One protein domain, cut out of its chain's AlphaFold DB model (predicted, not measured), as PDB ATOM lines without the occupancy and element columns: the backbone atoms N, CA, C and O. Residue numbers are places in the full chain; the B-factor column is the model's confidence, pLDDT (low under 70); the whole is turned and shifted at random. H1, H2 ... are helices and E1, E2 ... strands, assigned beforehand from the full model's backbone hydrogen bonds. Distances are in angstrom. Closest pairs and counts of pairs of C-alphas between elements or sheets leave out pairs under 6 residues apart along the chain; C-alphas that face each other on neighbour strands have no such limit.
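AT A GLANCE: This is residues 5 to 194 of the 233 residues of an uncharacterized protein of Clostridiales bacterium (UniProt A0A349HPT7). Two twisted sheets stand face to face as a long sandwich, their strands crossed at 43 degrees: a ribbon of three long strands, E3 E4 E5, covers a sheet built round the hairpin E7 and E8, with E1 and E2 following each other along E8 and E6 beside E1. The short helix H3 is at one end of the sandwich, the loop of residues 53 to 77 at the other, and the small helices H1 and H2 lie off to one side. The printed part has 190 residues, with three named helices and eight named strands in the order H1 H2 E1 E2 E3 E4 E5 E6 H3 E7 E8; the class is mostly strand. Both sheets are antiparallel, and E3 E4 E5 is a meander, each strand the antiparallel neighbour of the one before. The whole is loose, with a radius of gyration of the C-alphas of 20.1 A and spans of 58 by 43 by 30 A.

HOW THE PARTS SIT: In the branched sheet, E8, residues 177 to 189, has on one side E7, residues 160 to 172, with N 168 and O 181 within hydrogen-bond range at 2.8 A. On the other side lie E1, residues 38 to 43, with N 42 and O 186 at 2.9 A, and E2, residues 47 to 52, with N 49 and O 180 at 2.8 A. E6, residues 137 to 139, is E1's other neighbour, with N 41 and O 138 at 2.9 A. The other sheet runs E3, residues 78 to 93, E4, residues 96 to 113, and E5, residues 116 to 131, with N 87 and O 102 at 2.8 A and N 109 and O 120 at 2.8 A. E3 bends by 63 degrees at residue 90. Between the sheets, the closest C-alphas of E3 and E7 are those of Cys 79 and Cys 169, 5.9 A apart. H3, residues 151 to 155, only grazes both sheets. H1, residues 5 to 11, and H2, residues 24 to 27, are on neither sheet, H1 only just, with 4 pairs of C-alphas within 10 A of the branched one. H1 and H2 are close but not clearly touching; their closest C-alphas, of Ile 6 and Glu 24, are 6.8 A apart. Every O i to N i+4 pair is within hydrogen-bond range in H1 and H3; H2 is too short for one, and 0 of its 1 O i to N i+3 pair is within range.

IN THESE COORDINATES: H1 begins at C-alpha 5, (146.263, 215.776, 157.646). E4 measures 53.4 A from C-alpha 96, (119.744, 209.998, 158.259), E5 44.5 A, E3 41.8 A, E7 38.7 A and E8 38.3 A, ending at C-alpha 189, (136.850, 206.944, 166.854).

THE WHOLE: The two C-alphas farthest apart, of Asn 114 and Thr 149, are 61.7 A apart. The printed part has no cut; the long links are H1 to H2, E2 to E3 and E6 to H3. Mean pLDDT of the printed part is 73.7, with 60 residues under 70, among them 24 to 38 and 56 to 68.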
ATOM      1  N   LEU A   5     147.130 215.085 156.707       63.88
ATOM      2  CA  LEU A   5     146.263 215.776 157.646       63.88
ATOM      3  C   LEU A   5     146.882 217.095 158.119       63.88
ATOM      4  O   LEU A   5     146.156 218.063 158.294       63.88
ATOM      5  N   ILE A   6     148.204 217.175 158.314       67.62
ATOM      6  CA  ILE A   6     148.833 218.391 158.855       67.62
ATOM      7  C   ILE A   6     148.754 219.584 157.899       67.62
ATOM      8  O   ILE A   6     148.303 220.644 158.342       67.62
ATOM      9  N   PRO A   7     149.125 219.462 156.611       70.12
ATOM     10  CA  PRO A   7     148.941 220.555 155.661       70.12
ATOM     11  C   PRO A   7     147.480 221.014 155.587       70.12
ATOM     12  O   PRO A   7     147.210 222.217 155.548       70.12
ATOM     13  N   ARG A   8     146.533 220.069 155.651       71.50
ATOM     14  CA  ARG A   8     145.100 220.373 155.645       71.50
ATOM     15  C   ARG A   8     144.646 221.082 156.922       71.50
ATOM     16  O   ARG A   8     144.034 222.141 156.817       71.50
ATOM     17  N   LEU A   9     144.982 220.570 158.104       69.12
ATOM     18  CA  LEU A   9     144.665 221.196 159.391       69.12
ATOM     19  C   LEU A   9     145.269 222.599 159.504       69.12
ATOM     20  O   LEU A   9     144.598 223.516 159.957       69.12
ATOM     21  N   ASN A  10     146.495 222.804 159.017       71.00
ATOM     22  CA  ASN A  10     147.090 224.138 158.940       71.00
ATOM     23  C   ASN A  10     146.287 225.076 158.024       71.00
ATOM     24  O   ASN A  10     146.089 226.244 158.368       71.00
ATOM     25  N   SER A  11     145.789 224.578 156.885       75.62
ATOM     26  CA  SER A  11     144.933 225.367 155.983       75.62
ATOM     27  C   SER A  11     143.565 225.713 156.581       75.62
ATOM     28  O   SER A  11     142.998 226.740 156.220       75.62
ATOM     29  N   LEU A  12     143.078 224.895 157.518       70.06
ATOM     30  CA  LEU A  12     141.819 225.071 158.250       70.06
ATOM     31  C   LEU A  12     142.065 225.532 159.697       70.06
ATOM     32  O   LEU A  12     141.256 225.292 160.589       70.06
ATOM     33  N   SER A  13     143.207 226.176 159.954       64.88
ATOM     34  CA  SER A  13     143.658 226.478 161.315       64.88
ATOM     35  C   SER A  13     142.664 227.321 162.110       64.88
ATOM     36  O   SER A  13     142.484 227.075 163.298       64.88
ATOM     37  N   THR A  14     141.967 228.252 161.462       65.38
ATOM     38  CA  THR A  14     140.906 229.043 162.097       65.38
ATOM     39  C   THR A  14     139.715 228.183 162.528       65.38
ATOM     40  O   THR A  14     139.225 228.361 163.636       65.38
ATOM     41  N   GLU A  15     139.276 227.244 161.685       64.75
ATOM     42  CA  GLU A  15     138.124 226.363 161.955       64.75
ATOM     43  C   GLU A  15     138.424 225.409 163.118       64.75
ATOM     44  O   GLU A  15     137.616 225.226 164.018       64.75
ATOM     45  N   PHE A  16     139.638 224.857 163.151       60.78
ATOM     46  CA  PHE A  16     140.065 223.918 164.190       60.78
ATOM     47  C   PHE A  16     140.701 224.589 165.422       60.78
ATOM     48  O   PHE A  16     141.252 223.888 166.271       60.78
ATOM     49  N   GLY A  17     140.683 225.925 165.528       55.81
ATOM     50  CA  GLY A  17     141.290 226.650 166.657       55.81
ATOM     51  C   GLY A  17     142.806 226.441 166.799       55.81
ATOM     52  O   GLY A  17     143.372 226.501 167.888       55.81
ATOM     53  N   ILE A  18     143.505 226.157 165.704       61.94
ATOM     54  CA  ILE A  18     144.940 225.880 165.701       61.94
ATOM     55  C   ILE A  18     145.708 227.203 165.817       61.94
ATOM     56  O   ILE A  18     145.880 227.948 164.856       61.94
ATOM     57  N   THR A  19     146.233 227.470 167.011       61.50
ATOM     58  CA  THR A  19     146.960 228.711 167.342       61.50
ATOM     59  C   THR A  19     148.416 228.747 166.864       61.50
ATOM     60  O   THR A  19     149.108 229.756 167.023       61.50
ATOM     61  N   ARG A  20     148.921 227.648 166.293       66.81
ATOM     62  CA  ARG A  20     150.303 227.517 165.803       66.81
ATOM     63  C   ARG A  20     150.379 226.524 164.652       66.81
ATOM     64  O   ARG A  20     149.709 225.500 164.685       66.81
ATOM     65  N   GLU A  21     151.274 226.766 163.703       72.69
ATOM     66  CA  GLU A  21     151.507 225.837 162.595       72.69
ATOM     67  C   GLU A  21     151.931 224.450 163.112       72.69
ATOM     68  O   GLU A  21     152.900 224.320 163.876       72.69
ATOM     69  N   LEU A  22     151.178 223.424 162.719       66.62
ATOM     70  CA  LEU A  22     151.416 222.018 163.019       66.62
ATOM     71  C   LEU A  22     152.546 221.468 162.137       66.62
ATOM     72  O   LEU A  22     152.672 221.846 160.973       66.62
ATOM     73  N   ASN A  23     153.359 220.561 162.678       70.00
ATOM     74  CA  ASN A  23     154.418 219.868 161.947       70.00
ATOM     75  C   ASN A  23     154.433 218.361 162.242       70.00
ATOM     76  O   ASN A  23     154.066 217.912 163.330       70.00
ATOM     77  N   GLU A  24     154.875 217.579 161.257       61.97
ATOM     78  CA  GLU A  24     154.713 216.121 161.277       61.97
ATOM     79  C   GLU A  24     155.555 215.418 162.354       61.97
ATOM     80  O   GLU A  24     155.152 214.415 162.938       61.97
ATOM     81  N   GLU A  25     156.718 215.967 162.693       61.12
ATOM     82  CA  GLU A  25     157.637 215.348 163.658       61.12
ATOM     83  C   GLU A  25     157.184 215.516 165.122       61.12
ATOM     84  O   GLU A  25     157.547 214.724 166.012       61.12
ATOM     85  N   ARG A  26     156.399 216.568 165.382       58.28
ATOM     86  CA  ARG A  26     155.925 216.978 166.708       58.28
ATOM     87  C   ARG A  26     154.468 216.603 166.941       58.28
ATOM     88  O   ARG A  26     154.165 216.088 168.010       58.28
ATOM     89  N   ASP A  27     153.596 216.880 165.974       58.97
ATOM     90  CA  ASP A  27     152.141 216.878 166.173       58.97
ATOM     91  C   ASP A  27     151.445 215.661 165.543       58.97
ATOM     92  O   ASP A  27     150.320 215.350 165.913       58.97
ATOM     93  N   LEU A  28     152.124 214.925 164.650       54.00
ATOM     94  CA  LEU A  28     151.621 213.680 164.040       54.00
ATOM     95  C   LEU A  28     151.958 212.420 164.842       54.00
ATOM     96  O   LEU A  28     151.659 211.302 164.420       54.00
ATOM     97  N   ARG A  29     152.542 212.575 166.035       49.44
ATOM     98  CA  ARG A  29     152.503 211.510 167.041       49.44
ATOM     99  C   ARG A  29     151.079 211.476 167.581       49.44
ATOM    100  O   ARG A  29     150.818 212.028 168.643       49.44
ATOM    101  N   CYS A  30     150.166 210.895 166.801       44.22
ATOM    102  CA  CYS A  30     148.747 210.727 167.104       44.22
ATOM    103  C   CYS A  30     148.556 209.801 168.312       44.22
ATOM    104  O   CYS A  30     148.127 208.661 168.197       44.22
ATOM    105  N   VAL A  31     148.918 210.300 169.484       40.00
ATOM    106  CA  VAL A  31     148.404 209.853 170.768       40.00
ATOM    107  C   VAL A  31     147.768 211.101 171.356       40.00
ATOM    108  O   VAL A  31     148.321 211.763 172.232       40.00
ATOM    109  N   ASP A  32     146.642 211.491 170.762       44.44
ATOM    110  CA  ASP A  32     145.729 212.391 171.444       44.44
ATOM    111  C   ASP A  32     145.195 211.632 172.664       44.44
ATOM    112  O   ASP A  32     144.890 210.440 172.569       44.44
ATOM    113  N   ILE A  33     145.133 212.290 173.820       41.66
ATOM    114  CA  ILE A  33     144.816 211.644 175.102       41.66
ATOM    115  C   ILE A  33     143.409 211.032 175.108       41.66
ATOM    116  O   ILE A  33     143.106 210.192 175.948       41.66
ATOM    117  N   CYS A  34     142.572 211.454 174.158       50.59
ATOM    118  CA  CYS A  34     141.255 210.898 173.931       50.59
ATOM    119  C   CYS A  34     141.268 209.525 173.248       50.59
ATOM    120  O   CYS A  34     140.438 208.708 173.621       50.59
ATOM    121  N   VAL A  35     142.188 209.248 172.310       53.97
ATOM    122  CA  VAL A  35     142.506 207.899 171.780       53.97
ATOM    123  C   VAL A  35     143.519 207.945 170.622       53.97
ATOM    124  O   VAL A  35     143.536 208.901 169.845       53.97
ATOM    125  N   PRO A  36     144.288 206.858 170.404       50.09
ATOM    126  CA  PRO A  36     145.230 206.745 169.289       50.09
ATOM    127  C   PRO A  36     144.592 206.505 167.901       50.09
ATOM    128  O   PRO A  36     145.302 206.566 166.899       50.09
ATOM    129  N   HIS A  37     143.277 206.253 167.802       61.78
ATOM    130  CA  HIS A  37     142.607 205.842 166.553       61.78
ATOM    131  C   HIS A  37     141.352 206.669 166.218       61.78
ATOM    132  O   HIS A  37     140.289 206.124 165.922       61.78
ATOM    133  N   VAL A  38     141.474 208.000 166.241       66.25
ATOM    134  CA  VAL A  38     140.433 208.889 165.693       66.25
ATOM    135  C   VAL A  38     140.280 208.612 164.202       66.25
ATOM    136  O   VAL A  38     141.278 208.624 163.486       66.25
ATOM    137  N   LEU A  39     139.057 208.361 163.740       71.81
ATOM    138  CA  LEU A  39     138.739 208.106 162.335       71.81
ATOM    139  C   LEU A  39     138.266 209.382 161.649       71.81
ATOM    140  O   LEU A  39     138.776 209.723 160.578       71.81
ATOM    141  N   LEU A  40     137.303 210.072 162.266       72.25
ATOM    142  CA  LEU A  40     136.691 211.278 161.724       72.25
ATOM    143  C   LEU A  40     136.863 212.453 162.677       72.25
ATOM    144  O   LEU A  40     136.799 212.285 163.893       72.25
ATOM    145  N   ILE A  41     137.034 213.641 162.109       73.12
ATOM    146  CA  ILE A  41     137.004 214.904 162.844       73.12
ATOM    147  C   ILE A  41     136.058 215.887 162.167       73.12
ATOM    148  O   ILE A  41     135.991 215.945 160.935       73.12
ATOM    149  N   HIS A  42     135.374 216.682 162.977       79.50
ATOM    150  CA  HIS A  42     134.534 217.778 162.524       79.50
ATOM    151  C   HIS A  42     134.730 218.992 163.429       79.50
ATOM    152  O   HIS A  42     134.733 218.866 164.652       79.50
ATOM    153  N   ALA A  43     134.928 220.161 162.821       75.31
ATOM    154  CA  ALA A  43     135.003 221.433 163.525       75.31
ATOM    155  C   ALA A  43     133.670 222.161 163.393       75.31
ATOM    156  O   ALA A  43     133.097 222.206 162.306       75.31
ATOM    157  N   PHE A  44     133.208 222.725 164.499       76.75
ATOM    158  CA  PHE A  44     131.938 223.428 164.557       76.75
ATOM    159  C   PHE A  44     132.126 224.810 163.957       76.75
ATOM    160  O   PHE A  44     133.236 225.353 163.945       76.75
ATOM    161  N   ASP A  45     131.023 225.416 163.532       78.81
ATOM    162  CA  ASP A  45     131.042 226.837 163.227       78.81
ATOM    163  C   ASP A  45     131.521 227.631 164.459       78.81
ATOM    164  O   ASP A  45     131.127 227.311 165.590       78.81
ATOM    165  N   PRO A  46     132.351 228.677 164.267       77.06
ATOM    166  CA  PRO A  46     132.841 229.490 165.367       77.06
ATOM    167  C   PRO A  46     131.685 230.014 166.216       77.06
ATOM    168  O   PRO A  46     130.808 230.741 165.740       77.06
ATOM    169  N   PHE A  47     131.688 229.656 167.495       82.81
ATOM    170  CA  PHE A  47     130.660 230.094 168.418       82.81
ATOM    171  C   PHE A  47     131.097 231.394 169.077       82.81
ATOM    172  O   PHE A  47     132.046 231.401 169.855       82.81
ATOM    173  N   GLU A  48     130.381 232.484 168.815       90.81
ATOM    174  CA  GLU A  48     130.631 233.786 169.434       90.81
ATOM    175  C   GLU A  48     129.386 234.279 170.180       90.81
ATOM    176  O   GLU A  48     128.269 234.295 169.652       90.81
ATOM    177  N   LYS A  49     129.566 234.697 171.436       89.81
ATOM    178  CA  LYS A  49     128.522 235.330 172.246       89.81
ATOM    179  C   LYS A  49     129.036 236.590 172.928       89.81
ATOM    180  O   LYS A  49     129.994 236.555 173.694       89.81
ATOM    181  N   PHE A  50     128.284 237.670 172.748       90.75
ATOM    182  CA  PHE A  50     128.451 238.927 173.471       90.75
ATOM    183  C   PHE A  50     127.589 238.910 174.731       90.75
ATOM    184  O   PHE A  50     126.361 238.794 174.677       90.75
ATOM    185  N   ILE A  51     128.234 238.966 175.890       88.56
ATOM    186  CA  ILE A  51     127.595 238.772 177.187       88.56
ATOM    187  C   ILE A  51     127.819 240.025 178.030       88.56
ATOM    188  O   ILE A  51     128.924 240.223 178.527       88.56
ATOM    189  N   PRO A  52     126.792 240.858 178.262       86.88
ATOM    190  CA  PRO A  52     126.936 241.974 179.185       86.88
ATOM    191  C   PRO A  52     127.196 241.431 180.592       86.88
ATOM    192  O   PRO A  52     126.483 240.538 181.069       86.88
ATOM    193  N   TRP A  53     128.215 241.968 181.260       84.94
ATOM    194  CA  TRP A  53     128.521 241.597 182.638       84.94
ATOM    195  C   TRP A  53     127.521 242.259 183.609       84.94
ATOM    196  O   TRP A  53     126.838 243.229 183.248       84.94
ATOM    197  N   PRO A  54     127.352 241.744 184.842       78.62
ATOM    198  CA  PRO A  54     126.373 242.289 185.781       78.62
ATOM    199  C   PRO A  54     126.655 243.762 186.088       78.62
ATOM    200  O   PRO A  54     127.788 244.148 186.346       78.62
ATOM    201  N   ASN A  55     125.609 244.589 186.098       74.75
ATOM    202  CA  ASN A  55     125.699 246.024 186.405       74.75
ATOM    203  C   ASN A  55     126.576 246.830 185.419       74.75
ATOM    204  O   ASN A  55     127.031 247.923 185.756       74.75
ATOM    205  N   ALA A  56     126.769 246.335 184.186       67.38
ATOM    206  CA  ALA A  56     127.285 247.124 183.061       67.38
ATOM    207  C   ALA A  56     126.469 248.418 182.849       67.38
ATOM    208  O   ALA A  56     127.025 249.487 182.608       67.38
ATOM    209  N   THR A  57     125.147 248.343 183.045       59.38
ATOM    210  CA  THR A  57     124.231 249.494 183.010       59.38
ATOM    211  C   THR A  57     123.734 249.868 184.414       59.38
ATOM    212  O   THR A  57     123.898 249.119 185.375       59.38
ATOM    213  N   THR A  58     123.096 251.038 184.553       54.91
ATOM    214  CA  THR A  58     122.560 251.544 185.834       54.91
ATOM    215  C   THR A  58     121.438 250.691 186.431       54.91
ATOM    216  O   THR A  58     121.095 250.880 187.598       54.91
ATOM    217  N   ASN A  59     120.871 249.756 185.665       52.00
ATOM    218  CA  ASN A  59     119.941 248.770 186.192       52.00
ATOM    219  C   ASN A  59     120.724 247.540 186.646       52.00
ATOM    220  O   ASN A  59     121.299 246.847 185.803       52.00
ATOM    221  N   PRO A  60     120.746 247.236 187.955       53.72
ATOM    222  CA  PRO A  60     121.442 246.062 188.417       53.72
ATOM    223  C   PRO A  60     120.799 244.824 187.800       53.72
ATOM    224  O   PRO A  60     119.579 244.649 187.890       53.72
ATOM    225  N   ASN A  61     121.611 243.977 187.166       53.62
ATOM    226  CA  ASN A  61     121.127 242.738 186.571       53.62
ATOM    227  C   ASN A  61     120.901 241.742 187.716       53.62
ATOM    228  O   ASN A  61     121.782 240.968 188.086       53.62
ATOM    229  N   ARG A  62     119.748 241.880 188.382       54.44
ATOM    230  CA  ARG A  62     119.335 241.060 189.522       54.44
ATOM    231  C   ARG A  62     118.849 239.721 189.004       54.44
ATOM    232  O   ARG A  62     117.654 239.531 188.799       54.44
ATOM    233  N   ASP A  63     119.784 238.814 188.784       55.50
ATOM    234  CA  ASP A  63     119.438 237.430 188.507       55.50
ATOM    235  C   ASP A  63     119.089 236.695 189.813       55.50
ATOM    236  O   ASP A  63     119.501 237.093 190.908       55.50
ATOM    237  N   CYS A  64     118.345 235.592 189.723       54.72
ATOM    238  CA  CYS A  64     117.877 234.810 190.876       54.72
ATOM    239  C   CYS A  64     119.012 234.192 191.727       54.72
ATOM    240  O   CYS A  64     118.737 233.537 192.730       54.72
ATOM    241  N   ARG A  65     120.281 234.387 191.340       55.97
ATOM    242  CA  ARG A  65     121.479 233.823 191.983       55.97
ATOM    243  C   ARG A  65     122.122 234.729 193.043       55.97
ATOM    244  O   ARG A  65     123.142 234.349 193.609       55.97
ATOM    245  N   GLY A  66     121.513 235.873 193.359       52.47
ATOM    246  CA  GLY A  66     121.912 236.733 194.478       52.47
ATOM    247  C   GLY A  66     122.112 238.198 194.095       52.47
ATOM    248  O   GLY A  66     122.135 238.565 192.923       52.47
ATOM    249  N   VAL A  67     122.246 239.053 195.111       55.72
ATOM    250  CA  VAL A  67     122.670 240.446 194.931       55.72
ATOM    251  C   VAL A  67     124.188 240.467 195.018       55.72
ATOM    252  O   VAL A  67     124.749 240.227 196.083       55.72
ATOM    253  N   PHE A  68     124.849 240.733 193.897       64.25
ATOM    254  CA  PHE A  68     126.265 241.063 193.898       64.25
ATOM    255  C   PHE A  68     126.387 242.575 194.100       64.25
ATOM    256  O   PHE A  68     125.901 243.343 193.266       64.25
ATOM    257  N   ASP A  69     127.027 243.010 195.190       71.00
ATOM    258  CA  ASP A  69     127.359 244.422 195.434       71.00
ATOM    259  C   ASP A  69     128.540 244.856 194.542       71.00
ATOM    260  O   ASP A  69     129.596 245.280 195.008       71.00
ATOM    261  N   ILE A  70     128.370 244.704 193.228       78.31
ATOM    262  CA  ILE A  70     129.316 245.150 192.206       78.31
ATOM    263  C   ILE A  70     128.940 246.592 191.835       78.31
ATOM    264  O   ILE A  70     127.806 246.823 191.397       78.31
ATOM    265  N   PRO A  71     129.846 247.573 192.002       79.25
ATOM    266  CA  PRO A  71     129.604 248.946 191.578       79.25
ATOM    267  C   PRO A  71     129.206 249.028 190.094       79.25
ATOM    268  O   PRO A  71     129.796 248.324 189.271       79.25
ATOM    269  N   PRO A  72     128.242 249.891 189.721       79.06
ATOM    270  CA  PRO A  72     127.862 250.066 188.324       79.06
ATOM    271  C   PRO A  72     129.057 250.445 187.448       79.06
ATOM    272  O   PRO A  72     129.821 251.348 187.791       79.06
ATOM    273  N   GLY A  73     129.197 249.764 186.312       76.94
ATOM    274  CA  GLY A  73     130.268 250.001 185.346       76.94
ATOM    275  C   GLY A  73     131.654 249.509 185.770       76.94
ATOM    276  O   GLY A  73     132.604 249.759 185.033       76.94
ATOM    277  N   LEU A  74     131.799 248.817 186.908       86.81
ATOM    278  CA  LEU A  74     133.061 248.163 187.256       86.81
ATOM    279  C   LEU A  74     133.284 246.970 186.309       86.81
ATOM    280  O   LEU A  74     132.443 246.068 186.303       86.81
ATOM    281  N   PRO A  75     134.365 246.942 185.509       90.38
ATOM    282  CA  PRO A  75     134.674 245.787 184.678       90.38
ATOM    283  C   PRO A  75     135.204 244.621 185.530       90.38
ATOM    284  O   PRO A  75     135.775 244.852 186.601       90.38
ATOM    285  N   PRO A  76     135.039 243.372 185.069       91.38
ATOM    286  CA  PRO A  76     135.725 242.235 185.669       91.38
ATOM    287  C   PRO A  76     137.245 242.357 185.477       91.38
ATOM    288  O   PRO A  76     137.712 242.947 184.505       91.38
ATOM    289  N   GLU A  77     138.018 241.789 186.401       91.75
ATOM    290  CA  GLU A  77     139.478 241.682 186.290       91.75
ATOM    291  C   GLU A  77     139.897 240.409 185.555       91.75
ATOM    292  O   GLU A  77     140.844 240.434 184.773       91.75
ATOM    293  N   ASN A  78     139.179 239.306 185.782       89.12
ATOM    294  CA  ASN A  78     139.444 238.027 185.136       89.12
ATOM    295  C   ASN A  78     138.169 237.447 184.532       89.12
ATOM    296  O   ASN A  78     137.066 237.610 185.064       89.12
ATOM    297  N   CYS A  79     138.352 236.707 183.443       88.62
ATOM    298  CA  CYS A  79     137.320 235.880 182.857       88.62
ATOM    299  C   CYS A  79     137.884 234.513 182.483       88.62
ATOM    300  O   CYS A  79     138.967 234.414 181.910       88.62
ATOM    301  N   PHE A  80     137.130 233.460 182.776       84.75
ATOM    302  CA  PHE A  80     137.433 232.121 182.298       84.75
ATOM    303  C   PHE A  80     136.155 231.312 182.113       84.75
ATOM    304  O   PHE A  80     135.119 231.580 182.726       84.75
ATOM    305  N   PHE A  81     136.242 230.296 181.265       82.00
ATOM    306  CA  PHE A  81     135.164 229.354 181.033       82.00
ATOM    307  C   PHE A  81     135.524 227.999 181.629       82.00
ATOM    308  O   PHE A  81     136.650 227.519 181.499       82.00
ATOM    309  N   ARG A  82     134.561 227.386 182.310       80.69
ATOM    310  CA  ARG A  82     134.696 226.049 182.869       80.69
ATOM    311  C   ARG A  82     133.633 225.149 182.270       80.69
ATOM    312  O   ARG A  82     132.453 225.321 182.562       80.69
ATOM    313  N   VAL A  83     134.063 224.146 181.515       78.50
ATOM    314  CA  VAL A  83     133.182 223.072 181.049       78.50
ATOM    315  C   VAL A  83     132.661 222.294 182.257       78.50
ATOM    316  O   VAL A  83     133.430 221.903 183.142       78.50
ATOM    317  N   THR A  84     131.349 222.097 182.311       75.44
ATOM    318  CA  THR A  84     130.673 221.313 183.353       75.44
ATOM    319  C   THR A  84     130.111 220.012 182.811       75.44
ATOM    320  O   THR A  84     130.075 219.029 183.544       75.44
ATOM    321  N   CYS A  85     129.695 220.004 181.547       76.62
ATOM    322  CA  CYS A  85     129.176 218.834 180.861       76.62
ATOM    323  C   CYS A  85     129.574 218.897 179.385       76.62
ATOM    324  O   CYS A  85     129.584 219.970 178.785       76.62
ATOM    325  N   ALA A  86     129.890 217.750 178.806       77.38
ATOM    326  CA  ALA A  86     129.957 217.571 177.368       77.38
ATOM    327  C   ALA A  86     129.223 216.267 177.073       77.38
ATOM    328  O   ALA A  86     129.510 215.247 177.703       77.38
ATOM    329  N   ASN A  87     128.237 216.332 176.191       77.12
ATOM    330  CA  ASN A  87     127.423 215.198 175.805       77.12
ATOM    331  C   ASN A  87     127.404 215.082 174.290       77.12
ATOM    332  O   ASN A  87     127.354 216.085 173.580       77.12
ATOM    333  N   GLU A  88     127.385 213.845 173.832       74.31
ATOM    334  CA  GLU A  88     127.135 213.495 172.452       74.31
ATOM    335  C   GLU A  88     125.971 212.511 172.434       74.31
ATOM    336  O   GLU A  88     125.924 211.561 173.219       74.31
ATOM    337  N   GLU A  89     125.015 212.752 171.551       79.00
ATOM    338  CA  GLU A  89     123.889 211.867 171.329       79.00
ATOM    339  C   GLU A  89     123.815 211.497 169.854       79.00
ATOM    340  O   GLU A  89     123.734 212.355 168.972       79.00
ATOM    341  N   PHE A  90     123.821 210.195 169.589       77.25
ATOM    342  CA  PHE A  90     123.537 209.681 168.263       77.25
ATOM    343  C   PHE A  90     122.028 209.601 168.045       77.25
ATOM    344  O   PHE A  90     121.301 208.969 168.814       77.25
ATOM    345  N   ASN A  91     121.577 210.193 166.949       79.00
ATOM    346  CA  ASN A  91     120.184 210.327 166.568       79.00
ATOM    347  C   ASN A  91     119.961 209.821 165.132       79.00
ATOM    348  O   ASN A  91     120.878 209.756 164.314       79.00
ATOM    349  N   CYS A  92     118.712 209.475 164.813       76.75
ATOM    350  CA  CYS A  92     118.289 209.178 163.444       76.75
ATOM    351  C   CYS A  92     117.134 210.112 163.069       76.75
ATOM    352  O   CYS A  92     115.987 209.879 163.462       76.75
ATOM    353  N   VAL A  93     117.420 211.156 162.294       75.94
ATOM    354  CA  VAL A  93     116.415 212.116 161.819       75.94
ATOM    355  C   VAL A  93     116.053 211.760 160.384       75.94
ATOM    356  O   VAL A  93     116.904 211.756 159.503       75.94
ATOM    357  N   GLU A  94     114.795 211.382 160.148       76.81
ATOM    358  CA  GLU A  94     114.298 210.976 158.818       76.81
ATOM    359  C   GLU A  94     115.114 209.839 158.157       76.81
ATOM    360  O   GLU A  94     115.188 209.723 156.936       76.81
ATOM    361  N   GLY A  95     115.718 208.968 158.976       71.69
ATOM    362  CA  GLY A  95     116.571 207.860 158.523       71.69
ATOM    363  C   GLY A  95     118.001 208.256 158.164       71.69
ATOM    364  O   GLY A  95     118.771 207.405 157.725       71.69
ATOM    365  N   VAL A  96     118.370 209.518 158.376       75.94
ATOM    366  CA  VAL A  96     119.744 209.998 158.259       75.94
ATOM    367  C   VAL A  96     120.404 209.911 159.640       75.94
ATOM    368  O   VAL A  96     119.832 210.418 160.608       75.94
ATOM    369  N   PRO A  97     121.579 209.266 159.759       76.88
ATOM    370  CA  PRO A  97     122.396 209.348 160.963       76.88
ATOM    371  C   PRO A  97     122.761 210.800 161.259       76.88
ATOM    372  O   PRO A  97     123.284 211.498 160.388       76.88
ATOM    373  N   THR A  98     122.491 211.242 162.479       79.94
ATOM    374  CA  THR A  98     122.813 212.588 162.951       79.94
ATOM    375  C   THR A  98     123.467 212.508 164.317       79.94
ATOM    376  O   THR A  98     123.085 211.673 165.135       79.94
ATOM    377  N   ILE A  99     124.410 213.394 164.589       79.81
ATOM    378  CA  ILE A  99     125.066 213.502 165.887       79.81
ATOM    379  C   ILE A  99     124.677 214.850 166.480       79.81
ATOM    380  O   ILE A  99     124.707 215.880 165.811       79.81
ATOM    381  N   THR A 100     124.261 214.834 167.735       81.94
ATOM    382  CA  THR A 100     123.988 216.043 168.498       81.94
ATOM    383  C   THR A 100     125.065 216.184 169.549       81.94
ATOM    384  O   THR A 100     125.221 215.306 170.395       81.94
ATOM    385  N   VAL A 101     125.795 217.289 169.512       81.44
ATOM    386  CA  VAL A 101     126.849 217.569 170.484       81.44
ATOM    387  C   VAL A 101     126.471 218.793 171.289       81.44
ATOM    388  O   VAL A 101     126.205 219.869 170.751       81.44
ATOM    389  N   THR A 102     126.523 218.631 172.603       81.94
ATOM    390  CA  THR A 102     126.206 219.677 173.567       81.94
ATOM    391  C   THR A 102     127.378 219.850 174.514       81.94
ATOM    392  O   THR A 102     127.727 218.933 175.255       81.94
ATOM    393  N   VAL A 103     127.960 221.045 174.551       80.81
ATOM    394  CA  VAL A 103     128.941 221.439 175.564       80.81
ATOM    395  C   VAL A 103     128.317 222.496 176.460       80.81
ATOM    396  O   VAL A 103     127.994 223.604 176.031       80.81
ATOM    397  N   GLU A 104     128.160 222.158 177.732       85.69
ATOM    398  CA  GLU A 104     127.647 223.058 178.752       85.69
ATOM    399  C   GLU A 104     128.767 223.453 179.703       85.69
ATOM    400  O   GLU A 104     129.586 222.639 180.146       85.69
ATOM    401  N   GLY A 105     128.781 224.722 180.073       82.44
ATOM    402  CA  GLY A 105     129.731 225.220 181.039       82.44
ATOM    403  C   GLY A 105     129.304 226.517 181.686       82.44
ATOM    404  O   GLY A 105     128.218 227.061 181.480       82.44
ATOM    405  N   GLN A 106     130.209 227.006 182.511       85.25
ATOM    406  CA  GLN A 106     130.043 228.192 183.317       85.25
ATOM    407  C   GLN A 106     131.081 229.220 182.892       85.25
ATOM    408  O   GLN A 106     132.284 229.007 183.049       85.25
ATOM    409  N   LEU A 107     130.604 230.347 182.370       87.38
ATOM    410  CA  LEU A 107     131.394 231.560 182.241       87.38
ATOM    411  C   LEU A 107     131.518 232.188 183.625       87.38
ATOM    412  O   LEU A 107     130.503 232.522 184.240       87.38
ATOM    413  N   VAL A 108     132.744 232.346 184.103       87.81
ATOM    414  CA  VAL A 108     133.041 232.909 185.417       87.81
ATOM    415  C   VAL A 108     133.778 234.226 185.237       87.81
ATOM    416  O   VAL A 108     134.826 234.280 184.596       87.81
ATOM    417  N   LEU A 109     133.225 235.280 185.831       89.81
ATOM    418  CA  LEU A 109     133.823 236.607 185.895       89.81
ATOM    419  C   LEU A 109     134.233 236.908 187.329       89.81
ATOM    420  O   LEU A 109     133.438 236.723 188.250       89.81
ATOM    421  N   GLU A 110     135.452 237.397 187.511       90.44
ATOM    422  CA  GLU A 110     135.939 237.890 188.795       90.44
ATOM    423  C   GLU A 110     135.931 239.416 188.808       90.44
ATOM    424  O   GLU A 110     136.504 240.053 187.929       90.44
ATOM    425  N   PHE A 111     135.330 239.998 189.837       89.38
ATOM    426  CA  PHE A 111     135.374 241.424 190.134       89.38
ATOM    427  C   PHE A 111     136.097 241.631 191.455       89.38
ATOM    428  O   PHE A 111     135.814 240.923 192.418       89.38
ATOM    429  N   VAL A 112     136.957 242.640 191.553       90.06
ATOM    430  CA  VAL A 112     137.582 243.006 192.827       90.06
ATOM    431  C   VAL A 112     136.941 244.284 193.351       90.06
ATOM    432  O   VAL A 112     137.133 245.376 192.823       90.06
ATOM    433  N   VAL A 113     136.166 244.155 194.427       87.69
ATOM    434  CA  VAL A 113     135.494 245.280 195.087       87.69
ATOM    435  C   VAL A 113     136.141 245.496 196.445       87.69
ATOM    436  O   VAL A 113     136.073 244.638 197.322       87.69
ATOM    437  N   ASN A 114     136.796 246.646 196.630       88.56
ATOM    438  CA  ASN A 114     137.499 246.993 197.873       88.56
ATOM    439  C   ASN A 114     138.488 245.902 198.347       88.56
ATOM    440  O   ASN A 114     138.593 245.625 199.540       88.56
ATOM    441  N   GLY A 115     139.189 245.258 197.408       86.88
ATOM    442  CA  GLY A 115     140.150 244.186 197.696       86.88
ATOM    443  C   GLY A 115     139.527 242.815 197.984       86.88
ATOM    444  O   GLY A 115     140.242 241.908 198.396       86.88
ATOM    445  N   THR A 116     138.216 242.652 197.785       86.88
ATOM    446  CA  THR A 116     137.519 241.364 197.902       86.88
ATOM    447  C   THR A 116     137.095 240.873 196.522       86.88
ATOM    448  O   THR A 116     136.398 241.596 195.810       86.88
ATOM    449  N   SER A 117     137.482 239.645 196.164       88.75
ATOM    450  CA  SER A 117     137.027 238.992 194.933       88.75
ATOM    451  C   SER A 117     135.559 238.579 195.037       88.75
ATOM    452  O   SER A 117     135.143 237.913 195.989       88.75
ATOM    453  N   ILE A 118     134.779 238.955 194.033       85.81
ATOM    454  CA  ILE A 118     133.375 238.608 193.840       85.81
ATOM    455  C   ILE A 118     133.270 237.875 192.507       85.81
ATOM    456  O   ILE A 118     133.667 238.409 191.474       85.81
ATOM    457  N   PHE A 119     132.713 236.667 192.524       86.06
ATOM    458  CA  PHE A 119     132.568 235.846 191.325       86.06
ATOM    459  C   PHE A 119     131.129 235.865 190.830       86.06
ATOM    460  O   PHE A 119     130.206 235.524 191.571       86.06
ATOM    461  N   TRP A 120     130.945 236.228 189.567       85.38
ATOM    462  CA  TRP A 120     129.678 236.092 188.865       85.38
ATOM    463  C   TRP A 120     129.766 234.943 187.871       85.38
ATOM    464  O   TRP A 120     130.782 234.773 187.201       85.38
ATOM    465  N   VAL A 121     128.698 234.156 187.779       85.44
ATOM    466  CA  VAL A 121     128.662 232.959 186.941       85.44
ATOM    467  C   VAL A 121     127.445 232.999 186.034       85.44
ATOM    468  O   VAL A 121     126.327 233.204 186.511       85.44
ATOM    469  N   LYS A 122     127.658 232.738 184.745       85.31
ATOM    470  CA  LYS A 122     126.601 232.558 183.752       85.31
ATOM    471  C   LYS A 122     126.770 231.236 183.025       85.31
ATOM    472  O   LYS A 122     127.864 230.891 182.595       85.31
ATOM    473  N   GLU A 123     125.673 230.508 182.885       89.25
ATOM    474  CA  GLU A 123     125.649 229.259 182.129       89.25
ATOM    475  C   GLU A 123     125.687 229.549 180.629       89.25
ATOM    476  O   GLU A 123     124.977 230.428 180.130       89.25
ATOM    477  N   ILE A 124     126.548 228.814 179.927       86.12
ATOM    478  CA  ILE A 124     126.692 228.850 178.479       86.12
ATOM    479  C   ILE A 124     126.562 227.426 177.963       86.12
ATOM    480  O   ILE A 124     127.280 226.529 178.399       86.12
ATOM    481  N   THR A 125     125.661 227.266 177.004       88.19
ATOM    482  CA  THR A 125     125.506 226.046 176.219       88.19
ATOM    483  C   THR A 125     125.939 226.348 174.791       88.19
ATOM    484  O   THR A 125     125.451 227.316 174.185       88.19
ATOM    485  N   VAL A 126     126.885 225.550 174.304       81.56
ATOM    486  CA  VAL A 126     127.273 225.416 172.899       81.56
ATOM    487  C   VAL A 126     126.619 224.131 172.409       81.56
ATOM    488  O   VAL A 126     126.756 223.093 173.051       81.56
ATOM    489  N   LEU A 127     125.854 224.217 171.331       83.38
ATOM    490  CA  LEU A 127     125.027 223.123 170.840       83.38
ATOM    491  C   LEU A 127     125.117 223.093 169.321       83.38
ATOM    492  O   LEU A 127     124.916 224.131 168.689       83.38
ATOM    493  N   ASP A 128     125.352 221.908 168.773       78.56
ATOM    494  CA  ASP A 128     125.162 221.617 167.359       78.56
ATOM    495  C   ASP A 128     124.270 220.379 167.214       78.56
ATOM    496  O   ASP A 128     124.613 219.281 167.655       78.56
ATOM    497  N   GLU A 129     123.088 220.582 166.635       73.06
ATOM    498  CA  GLU A 129     122.104 219.529 166.346       73.06
ATOM    499  C   GLU A 129     122.139 219.098 164.872       73.06
ATOM    500  O   GLU A 129     121.330 218.278 164.440       73.06
ATOM    501  N   THR A 130     123.027 219.686 164.070       67.44
ATOM    502  CA  THR A 130     122.991 219.583 162.610       67.44
ATOM    503  C   THR A 130     124.028 218.633 162.039       67.44
ATOM    504  O   THR A 130     124.023 218.419 160.825       67.44
ATOM    505  N   LEU A 131     124.868 218.019 162.880       71.44
ATOM    506  CA  LEU A 131     125.947 217.163 162.406       71.44
ATOM    507  C   LEU A 131     125.383 215.930 161.709       71.44
ATOM    508  O   LEU A 131     124.788 215.046 162.325       71.44
ATOM    509  N   ASN A 132     125.552 215.875 160.396       75.25
ATOM    510  CA  ASN A 132     125.057 214.794 159.558       75.25
ATOM    511  C   ASN A 132     126.001 214.578 158.367       75.25
ATOM    512  O   ASN A 132     127.113 215.102 158.337       75.25
ATOM    513  N   ALA A 133     125.565 213.783 157.389       68.81
ATOM    514  CA  ALA A 133     126.360 213.467 156.206       68.81
ATOM    515  C   ALA A 133     126.779 214.702 155.383       68.81
ATOM    516  O   ALA A 133     127.847 214.667 154.785       68.81
ATOM    517  N   ALA A 134     125.971 215.767 155.391       73.19
ATOM    518  CA  ALA A 134     126.230 217.022 154.689       73.19
ATOM    519  C   ALA A 134     127.151 217.982 155.466       73.19
ATOM    520  O   ALA A 134     127.464 219.063 154.968       73.19
ATOM    521  N   SER A 135     127.554 217.624 156.688       77.94
ATOM    522  CA  SER A 135     128.569 218.352 157.447       77.94
ATOM    523  C   SER A 135     129.967 217.978 156.947       77.94
ATOM    524  O   SER A 135     130.212 216.846 156.533       77.94
ATOM    525  N   ASN A 136     130.916 218.911 157.034       79.31
ATOM    526  CA  ASN A 136     132.284 218.681 156.566       79.31
ATOM    527  C   ASN A 136     133.036 217.751 157.537       79.31
ATOM    528  O   ASN A 136     133.672 218.212 158.489       79.31
ATOM    529  N   TRP A 137     132.956 216.439 157.326       78.69
ATOM    530  CA  TRP A 137     133.704 215.443 158.095       78.69
ATOM    531  C   TRP A 137     135.019 215.115 157.410       78.69
ATOM    532  O   TRP A 137     135.039 214.785 156.227       78.69
ATOM    533  N   TYR A 138     136.121 215.115 158.154       75.38
ATOM    534  CA  TYR A 138     137.442 214.828 157.601       75.38
ATOM    535  C   TYR A 138     138.001 213.525 158.147       75.38
ATOM    536  O   TYR A 138     137.980 213.275 159.353       75.38
ATOM    537  N   ARG A 139     138.563 212.702 157.259       72.25
ATOM    538  CA  ARG A 139     139.308 211.511 157.660       72.25
ATOM    539  C   ARG A 139     140.680 211.894 158.190       72.25
ATOM    540  O   ARG A 139     141.437 212.598 157.524       72.25
ATOM    541  N   THR A 140     141.060 211.343 159.331       66.00
ATOM    542  CA  THR A 140     142.377 211.588 159.939       66.00
ATOM    543  C   THR A 140     143.534 210.918 159.192       66.00
ATOM    544  O   THR A 140     144.653 211.425 159.206       66.00
ATOM    545  N   ASP A 141     143.279 209.796 158.516       61.03
ATOM    546  CA  ASP A 141     144.304 209.014 157.812       61.03
ATOM    547  C   ASP A 141     144.748 209.641 156.483       61.03
ATOM    548  O   ASP A 141     145.876 209.438 156.031       61.03
ATOM    549  N   THR A 142     143.853 210.400 155.853       63.50
ATOM    550  CA  THR A 142     144.031 210.954 154.506       63.50
ATOM    551  C   THR A 142     143.872 212.468 154.447       63.50
ATOM    552  O   THR A 142     144.277 213.056 153.454       63.50
ATOM    553  N   GLY A 143     143.282 213.107 155.463       63.09
ATOM    554  CA  GLY A 143     142.948 214.538 155.458       63.09
ATOM    555  C   GLY A 143     141.788 214.909 154.525       63.09
ATOM    556  O   GLY A 143     141.411 216.077 154.449       63.09
ATOM    557  N   ASN A 144     141.216 213.934 153.816       71.81
ATOM    558  CA  ASN A 144     140.148 214.163 152.853       71.81
ATOM    559  C   ASN A 144     138.796 214.303 153.548       71.81
ATOM    560  O   ASN A 144     138.493 213.580 154.500       71.81
ATOM    561  N   GLU A 145     137.971 215.190 153.005       78.00
ATOM    562  CA  GLU A 145     136.567 215.303 153.373       78.00
ATOM    563  C   GLU A 145     135.781 214.069 152.905       78.00
ATOM    564  O   GLU A 145     136.031 213.516 151.826       78.00
ATOM    565  N   ILE A 146     134.839 213.617 153.724       72.81
ATOM    566  CA  ILE A 146     133.926 212.529 153.399       72.81
ATOM    567  C   ILE A 146     132.702 213.133 152.736       72.81
ATOM    568  O   ILE A 146     131.959 213.882 153.349       72.81
ATOM    569  N   VAL A 147     132.469 212.741 151.490       68.31
ATOM    570  CA  VAL A 147     131.203 212.993 150.797       68.31
ATOM    571  C   VAL A 147     130.107 212.058 151.315       68.31
ATOM    572  O   VAL A 147     130.384 210.888 151.596       68.31
ATOM    573  N   ASP A 148     128.868 212.558 151.371       61.97
ATOM    574  CA  ASP A 148     127.663 211.985 152.001       61.97
ATOM    575  C   ASP A 148     127.541 210.447 152.006       61.97
ATOM    576  O   ASP A 148     127.126 209.843 152.995       61.97
ATOM    577  N   THR A 149     127.905 209.776 150.908       62.50
ATOM    578  CA  THR A 149     127.772 208.316 150.753       62.50
ATOM    579  C   THR A 149     128.708 207.504 151.650       62.50
ATOM    580  O   THR A 149     128.443 206.326 151.897       62.50
ATOM    581  N   GLY A 150     129.788 208.106 152.152       66.75
ATOM    582  CA  GLY A 150     130.719 207.470 153.081       66.75
ATOM    583  C   GLY A 150     130.305 207.593 154.545       66.75
ATOM    584  O   GLY A 150     130.656 206.723 155.339       66.75
ATOM    585  N   PHE A 151     129.542 208.629 154.910       76.06
ATOM    586  CA  PHE A 151     129.253 208.957 156.309       76.06
ATOM    587  C   PHE A 151     128.527 207.819 157.035       76.06
ATOM    588  O   PHE A 151     128.993 207.347 158.069       76.06
ATOM    589  N   ALA A 152     127.456 207.286 156.438       72.19
ATOM    590  CA  ALA A 152     126.697 206.176 157.014       72.19
ATOM    591  C   ALA A 152     127.546 204.909 157.221       72.19
ATOM    592  O   ALA A 152     127.330 204.186 158.187       72.19
ATOM    593  N   PHE A 153     128.523 204.647 156.346       75.25
ATOM    594  CA  PHE A 153     129.459 203.537 156.525       75.25
ATOM    595  C   PHE A 153     130.420 203.789 157.688       75.25
ATOM    596  O   PHE A 153     130.674 202.883 158.467       75.25
ATOM    597  N   PHE A 154     130.940 205.007 157.846       74.06
ATOM    598  CA  PHE A 154     131.800 205.307 158.990       74.06
ATOM    599  C   PHE A 154     131.048 205.239 160.317       74.06
ATOM    600  O   PHE A 154     131.608 204.732 161.283       74.06
ATOM    601  N   MET A 155     129.778 205.654 160.354       75.81
ATOM    602  CA  MET A 155     128.952 205.557 161.564       75.81
ATOM    603  C   MET A 155     128.778 204.115 162.058       75.81
ATOM    604  O   MET A 155     128.595 203.912 163.250       75.81
ATOM    605  N   THR A 156     128.867 203.100 161.186       70.12
ATOM    606  CA  THR A 156     128.826 201.691 161.631       70.12
ATOM    607  C   THR A 156     130.153 201.188 162.192       70.12
ATOM    608  O   THR A 156     130.192 200.113 162.786       70.12
ATOM    609  N   LEU A 157     131.243 201.928 161.976       71.81
ATOM    610  CA  LEU A 157     132.578 201.591 162.465       71.81
ATOM    611  C   LEU A 157     132.923 202.299 163.775       71.81
ATOM    612  O   LEU A 157     133.854 201.868 164.442       71.81
ATOM    613  N   ILE A 158     132.230 203.388 164.097       73.31
ATOM    614  CA  ILE A 158     132.471 204.210 165.283       73.31
ATOM    615  C   ILE A 158     131.728 203.611 166.478       73.31
ATOM    616  O   ILE A 158     130.568 203.219 166.372       73.31
ATOM    617  N   ASP A 159     132.400 203.564 167.619       66.00
ATOM    618  CA  ASP A 159     131.885 203.067 168.904       66.00
ATOM    619  C   ASP A 159     132.303 203.977 170.084       66.00
ATOM    620  O   ASP A 159     132.002 203.686 171.245       66.00
ATOM    621  N   GLY A 160     132.979 205.093 169.789       68.50
ATOM    622  CA  GLY A 160     133.404 206.088 170.760       68.50
ATOM    623  C   GLY A 160     133.616 207.464 170.135       68.50
ATOM    624  O   GLY A 160     133.867 207.608 168.937       68.50
ATOM    625  N   SER A 161     133.547 208.488 170.977       72.38
ATOM    626  CA  SER A 161     133.788 209.882 170.605       72.38
ATOM    627  C   SER A 161     134.634 210.616 171.645       72.38
ATOM    628  O   SER A 161     134.878 210.126 172.754       72.38
ATOM    629  N   CYS A 162     135.181 211.763 171.260       72.06
ATOM    630  CA  CYS A 162     135.786 212.726 172.164       72.06
ATOM    631  C   CYS A 162     135.539 214.135 171.642       72.06
ATOM    632  O   CYS A 162     135.816 214.445 170.487       72.06
ATOM    633  N   ILE A 163     135.112 215.004 172.550       74.38
ATOM    634  CA  ILE A 163     134.868 216.410 172.267       74.38
ATOM    635  C   ILE A 163     136.040 217.220 172.816       74.38
ATOM    636  O   ILE A 163     136.364 217.147 174.005       74.38
ATOM    637  N   VAL A 164     136.663 218.019 171.957       73.75
ATOM    638  CA  VAL A 164     137.661 219.015 172.351       73.75
ATOM    639  C   VAL A 164     137.040 220.392 172.189       73.75
ATOM    640  O   VAL A 164     136.491 220.707 171.142       73.75
ATOM    641  N   ILE A 165     137.141 221.224 173.221       71.12
ATOM    642  CA  ILE A 165     136.713 222.619 173.163       71.12
ATOM    643  C   ILE A 165     137.907 223.516 173.459       71.12
ATOM    644  O   ILE A 165     138.558 223.380 174.496       71.12
ATOM    645  N   ASP A 166     138.179 224.431 172.538       74.81
ATOM    646  CA  ASP A 166     139.050 225.572 172.772       74.81
ATOM    647  C   ASP A 166     138.166 226.799 172.969       74.81
ATOM    648  O   ASP A 166     137.391 227.167 172.089       74.81
ATOM    649  N   SER A 167     138.220 227.391 174.156       79.38
ATOM    650  CA  SER A 167     137.363 228.513 174.520       79.38
ATOM    651  C   SER A 167     138.203 229.682 174.982       79.38
ATOM    652  O   SER A 167     139.071 229.524 175.844       79.38
ATOM    653  N   GLN A 168     137.862 230.865 174.499       82.81
ATOM    654  CA  GLN A 168     138.467 232.108 174.914       82.81
ATOM    655  C   GLN A 168     137.403 233.039 175.482       82.81
ATOM    656  O   GLN A 168     136.231 233.041 175.102       82.81
ATOM    657  N   CYS A 169     137.839 233.833 176.450       86.25
ATOM    658  CA  CYS A 169     137.034 234.886 177.014       86.25
ATOM    659  C   CYS A 169     137.814 236.197 176.996       86.25
ATOM    660  O   CYS A 169     138.904 236.277 177.563       86.25
ATOM    661  N   GLU A 170     137.238 237.219 176.374       93.12
ATOM    662  CA  GLU A 170     137.799 238.562 176.297       93.12
ATOM    663  C   GLU A 170     136.881 239.571 176.993       93.12
ATOM    664  O   GLU A 170     135.658 239.538 176.848       93.12
ATOM    665  N   ILE A 171     137.477 240.470 177.776       92.44
ATOM    666  CA  ILE A 171     136.759 241.529 178.488       92.44
ATOM    667  C   ILE A 171     136.796 242.789 177.621       92.44
ATOM    668  O   ILE A 171     137.836 243.430 177.494       92.44
ATOM    669  N   ASP A 172     135.649 243.164 177.065       92.25
ATOM    670  CA  ASP A 172     135.471 244.385 176.281       92.25
ATOM    671  C   ASP A 172     135.014 245.521 177.204       92.25
ATOM    672  O   ASP A 172     133.826 245.693 177.510       92.25
ATOM    673  N   THR A 173     135.991 246.301 177.683       90.44
ATOM    674  CA  THR A 173     135.735 247.403 178.617       90.44
ATOM    675  C   THR A 173     134.851 248.503 178.029       90.44
ATOM    676  O   THR A 173     134.071 249.115 178.758       90.44
ATOM    677  N   GLU A 174     134.973 248.759 176.723       88.88
ATOM    678  CA  GLU A 174     134.275 249.852 176.036       88.88
ATOM    679  C   GLU A 174     132.828 249.472 175.713       88.88
ATOM    680  O   GLU A 174     131.914 250.263 175.954       88.88
ATOM    681  N   GLY A 175     132.611 248.243 175.238       85.69
ATOM    682  CA  GLY A 175     131.286 247.672 174.993       85.69
ATOM    683  C   GLY A 175     130.554 247.211 176.256       85.69
ATOM    684  O   GLY A 175     129.392 246.819 176.177       85.69
ATOM    685  N   GLN A 176     131.205 247.280 177.420       88.50
ATOM    686  CA  GLN A 176     130.677 246.848 178.717       88.50
ATOM    687  C   GLN A 176     130.207 245.385 178.743       88.50
ATOM    688  O   GLN A 176     129.165 245.036 179.311       88.50
ATOM    689  N   GLN A 177     130.966 244.521 178.080       90.31
ATOM    690  CA  GLN A 177     130.579 243.146 177.821       90.31
ATOM    691  C   GLN A 177     131.785 242.216 177.805       90.31
ATOM    692  O   GLN A 177     132.943 242.616 177.824       90.31
ATOM    693  N   VAL A 178     131.483 240.934 177.771       90.62
ATOM    694  CA  VAL A 178     132.441 239.863 177.593       90.62
ATOM    695  C   VAL A 178     132.180 239.221 176.244       90.62
ATOM    696  O   VAL A 178     131.039 238.871 175.939       90.62
ATOM    697  N   ILE A 179     133.235 239.064 175.457       92.75
ATOM    698  CA  ILE A 179     133.209 238.339 174.194       92.75
ATOM    699  C   ILE A 179     133.668 236.919 174.508       92.75
ATOM    700  O   ILE A 179     134.826 236.682 174.855       92.75
ATOM    701  N   PHE A 180     132.728 235.980 174.470       90.12
ATOM    702  CA  PHE A 180     133.013 234.562 174.621       90.12
ATOM    703  C   PHE A 180     133.088 233.927 173.239       90.12
ATOM    704  O   PHE A 180     132.105 233.968 172.498       90.12
ATOM    705  N   THR A 181     134.228 233.320 172.929       87.12
ATOM    706  CA  THR A 181     134.431 232.552 171.704       87.12
ATOM    707  C   THR A 181     134.758 231.106 172.045       87.12
ATOM    708  O   THR A 181     135.455 230.822 173.021       87.12
ATOM    709  N   ALA A 182     134.236 230.172 171.260       75.94
ATOM    710  CA  ALA A 182     134.559 228.763 171.397       75.94
ATOM    711  C   ALA A 182     134.629 228.078 170.033       75.94
ATOM    712  O   ALA A 182     133.759 228.276 169.186       75.94
ATOM    713  N   ASN A 183     135.640 227.231 169.881       71.75
ATOM    714  CA  ASN A 183     135.768 226.278 168.793       71.75
ATOM    715  C   ASN A 183     135.621 224.883 169.392       71.75
ATOM    716  O   ASN A 183     136.404 224.478 170.257       71.75
ATOM    717  N   VAL A 184     134.591 224.167 168.959       71.19
ATOM    718  CA  VAL A 184     134.354 222.782 169.363       71.19
ATOM    719  C   VAL A 184     134.769 221.886 168.209       71.19
ATOM    720  O   VAL A 184     134.429 222.138 167.056       71.19
ATOM    721  N   VAL A 185     135.546 220.859 168.525       67.31
ATOM    722  CA  VAL A 185     135.966 219.831 167.583       67.31
ATOM    723  C   VAL A 185     135.471 218.503 168.111       67.31
ATOM    724  O   VAL A 185     135.893 218.059 169.183       67.31
ATOM    725  N   ASP A 186     134.603 217.872 167.335       69.19
ATOM    726  CA  ASP A 186     134.165 216.514 167.590       69.19
ATOM    727  C   ASP A 186     135.082 215.512 166.877       69.19
ATOM    728  O   ASP A 186     135.540 215.730 165.746       69.19
ATOM    729  N   LYS A 187     135.413 214.431 167.583       70.06
ATOM    730  CA  LYS A 187     136.349 213.394 167.155       70.06
ATOM    731  C   LYS A 187     135.705 212.038 167.350       70.06
ATOM    732  O   LYS A 187     135.603 211.548 168.472       70.06
ATOM    733  N   LEU A 188     135.381 211.388 166.245       70.75
ATOM    734  CA  LEU A 188     134.785 210.064 166.249       70.75
ATOM    735  C   LEU A 188     135.854 209.010 166.016       70.75
ATOM    736  O   LEU A 188     136.696 209.123 165.114       70.75
ATOM    737  N   TRP A 189     135.829 207.972 166.835       67.69
ATOM    738  CA  TRP A 189     136.850 206.944 166.854       67.69
ATOM    739  C   TRP A 189     136.250 205.555 166.981       67.69
ATOM    740  O   TRP A 189     135.067 205.369 167.258       67.69
ATOM    741  N   LYS A 190     137.110 204.575 166.722       61.66
ATOM    742  CA  LYS A 190     136.803 203.169 166.917       61.66
ATOM    743  C   LYS A 190     137.673 202.599 168.030       61.66
ATOM    744  O   LYS A 190     138.895 202.767 168.018       61.66
ATOM    745  N   HIS A 191     137.052 201.899 168.957       56.94
ATOM    746  CA  HIS A 191     137.605 201.206 170.096       56.94
ATOM    747  C   HIS A 191     138.169 199.877 169.616       56.94
ATOM    748  O   HIS A 191     137.708 198.797 169.963       56.94
ATOM    749  N   GLU A 192     139.209 199.932 168.791       47.81
ATOM    750  CA  GLU A 192     140.002 198.733 168.554       47.81
ATOM    751  C   GLU A 192     140.947 198.553 169.745       47.81
ATOM    752  O   GLU A 192     141.847 199.367 169.930       47.81
ATOM    753  N   ASN A 193     140.703 197.515 170.561       43.38
ATOM    754  CA  ASN A 193     141.580 196.988 171.619       43.38
ATOM    755  C   ASN A 193     142.477 198.056 172.263       43.38
ATOM    756  O   ASN A 193     143.641 198.199 171.884       43.38
ATOM    757  N   VAL A 194     141.955 198.834 173.215       40.41
ATOM    758  CA  VAL A 194     142.735 199.921 173.818       40.41
ATOM    759  C   VAL A 194     143.920 199.345 174.599       40.41
ATOM    760  O   VAL A 194     143.773 198.678 175.622       40.41
TER     761      VAL A 194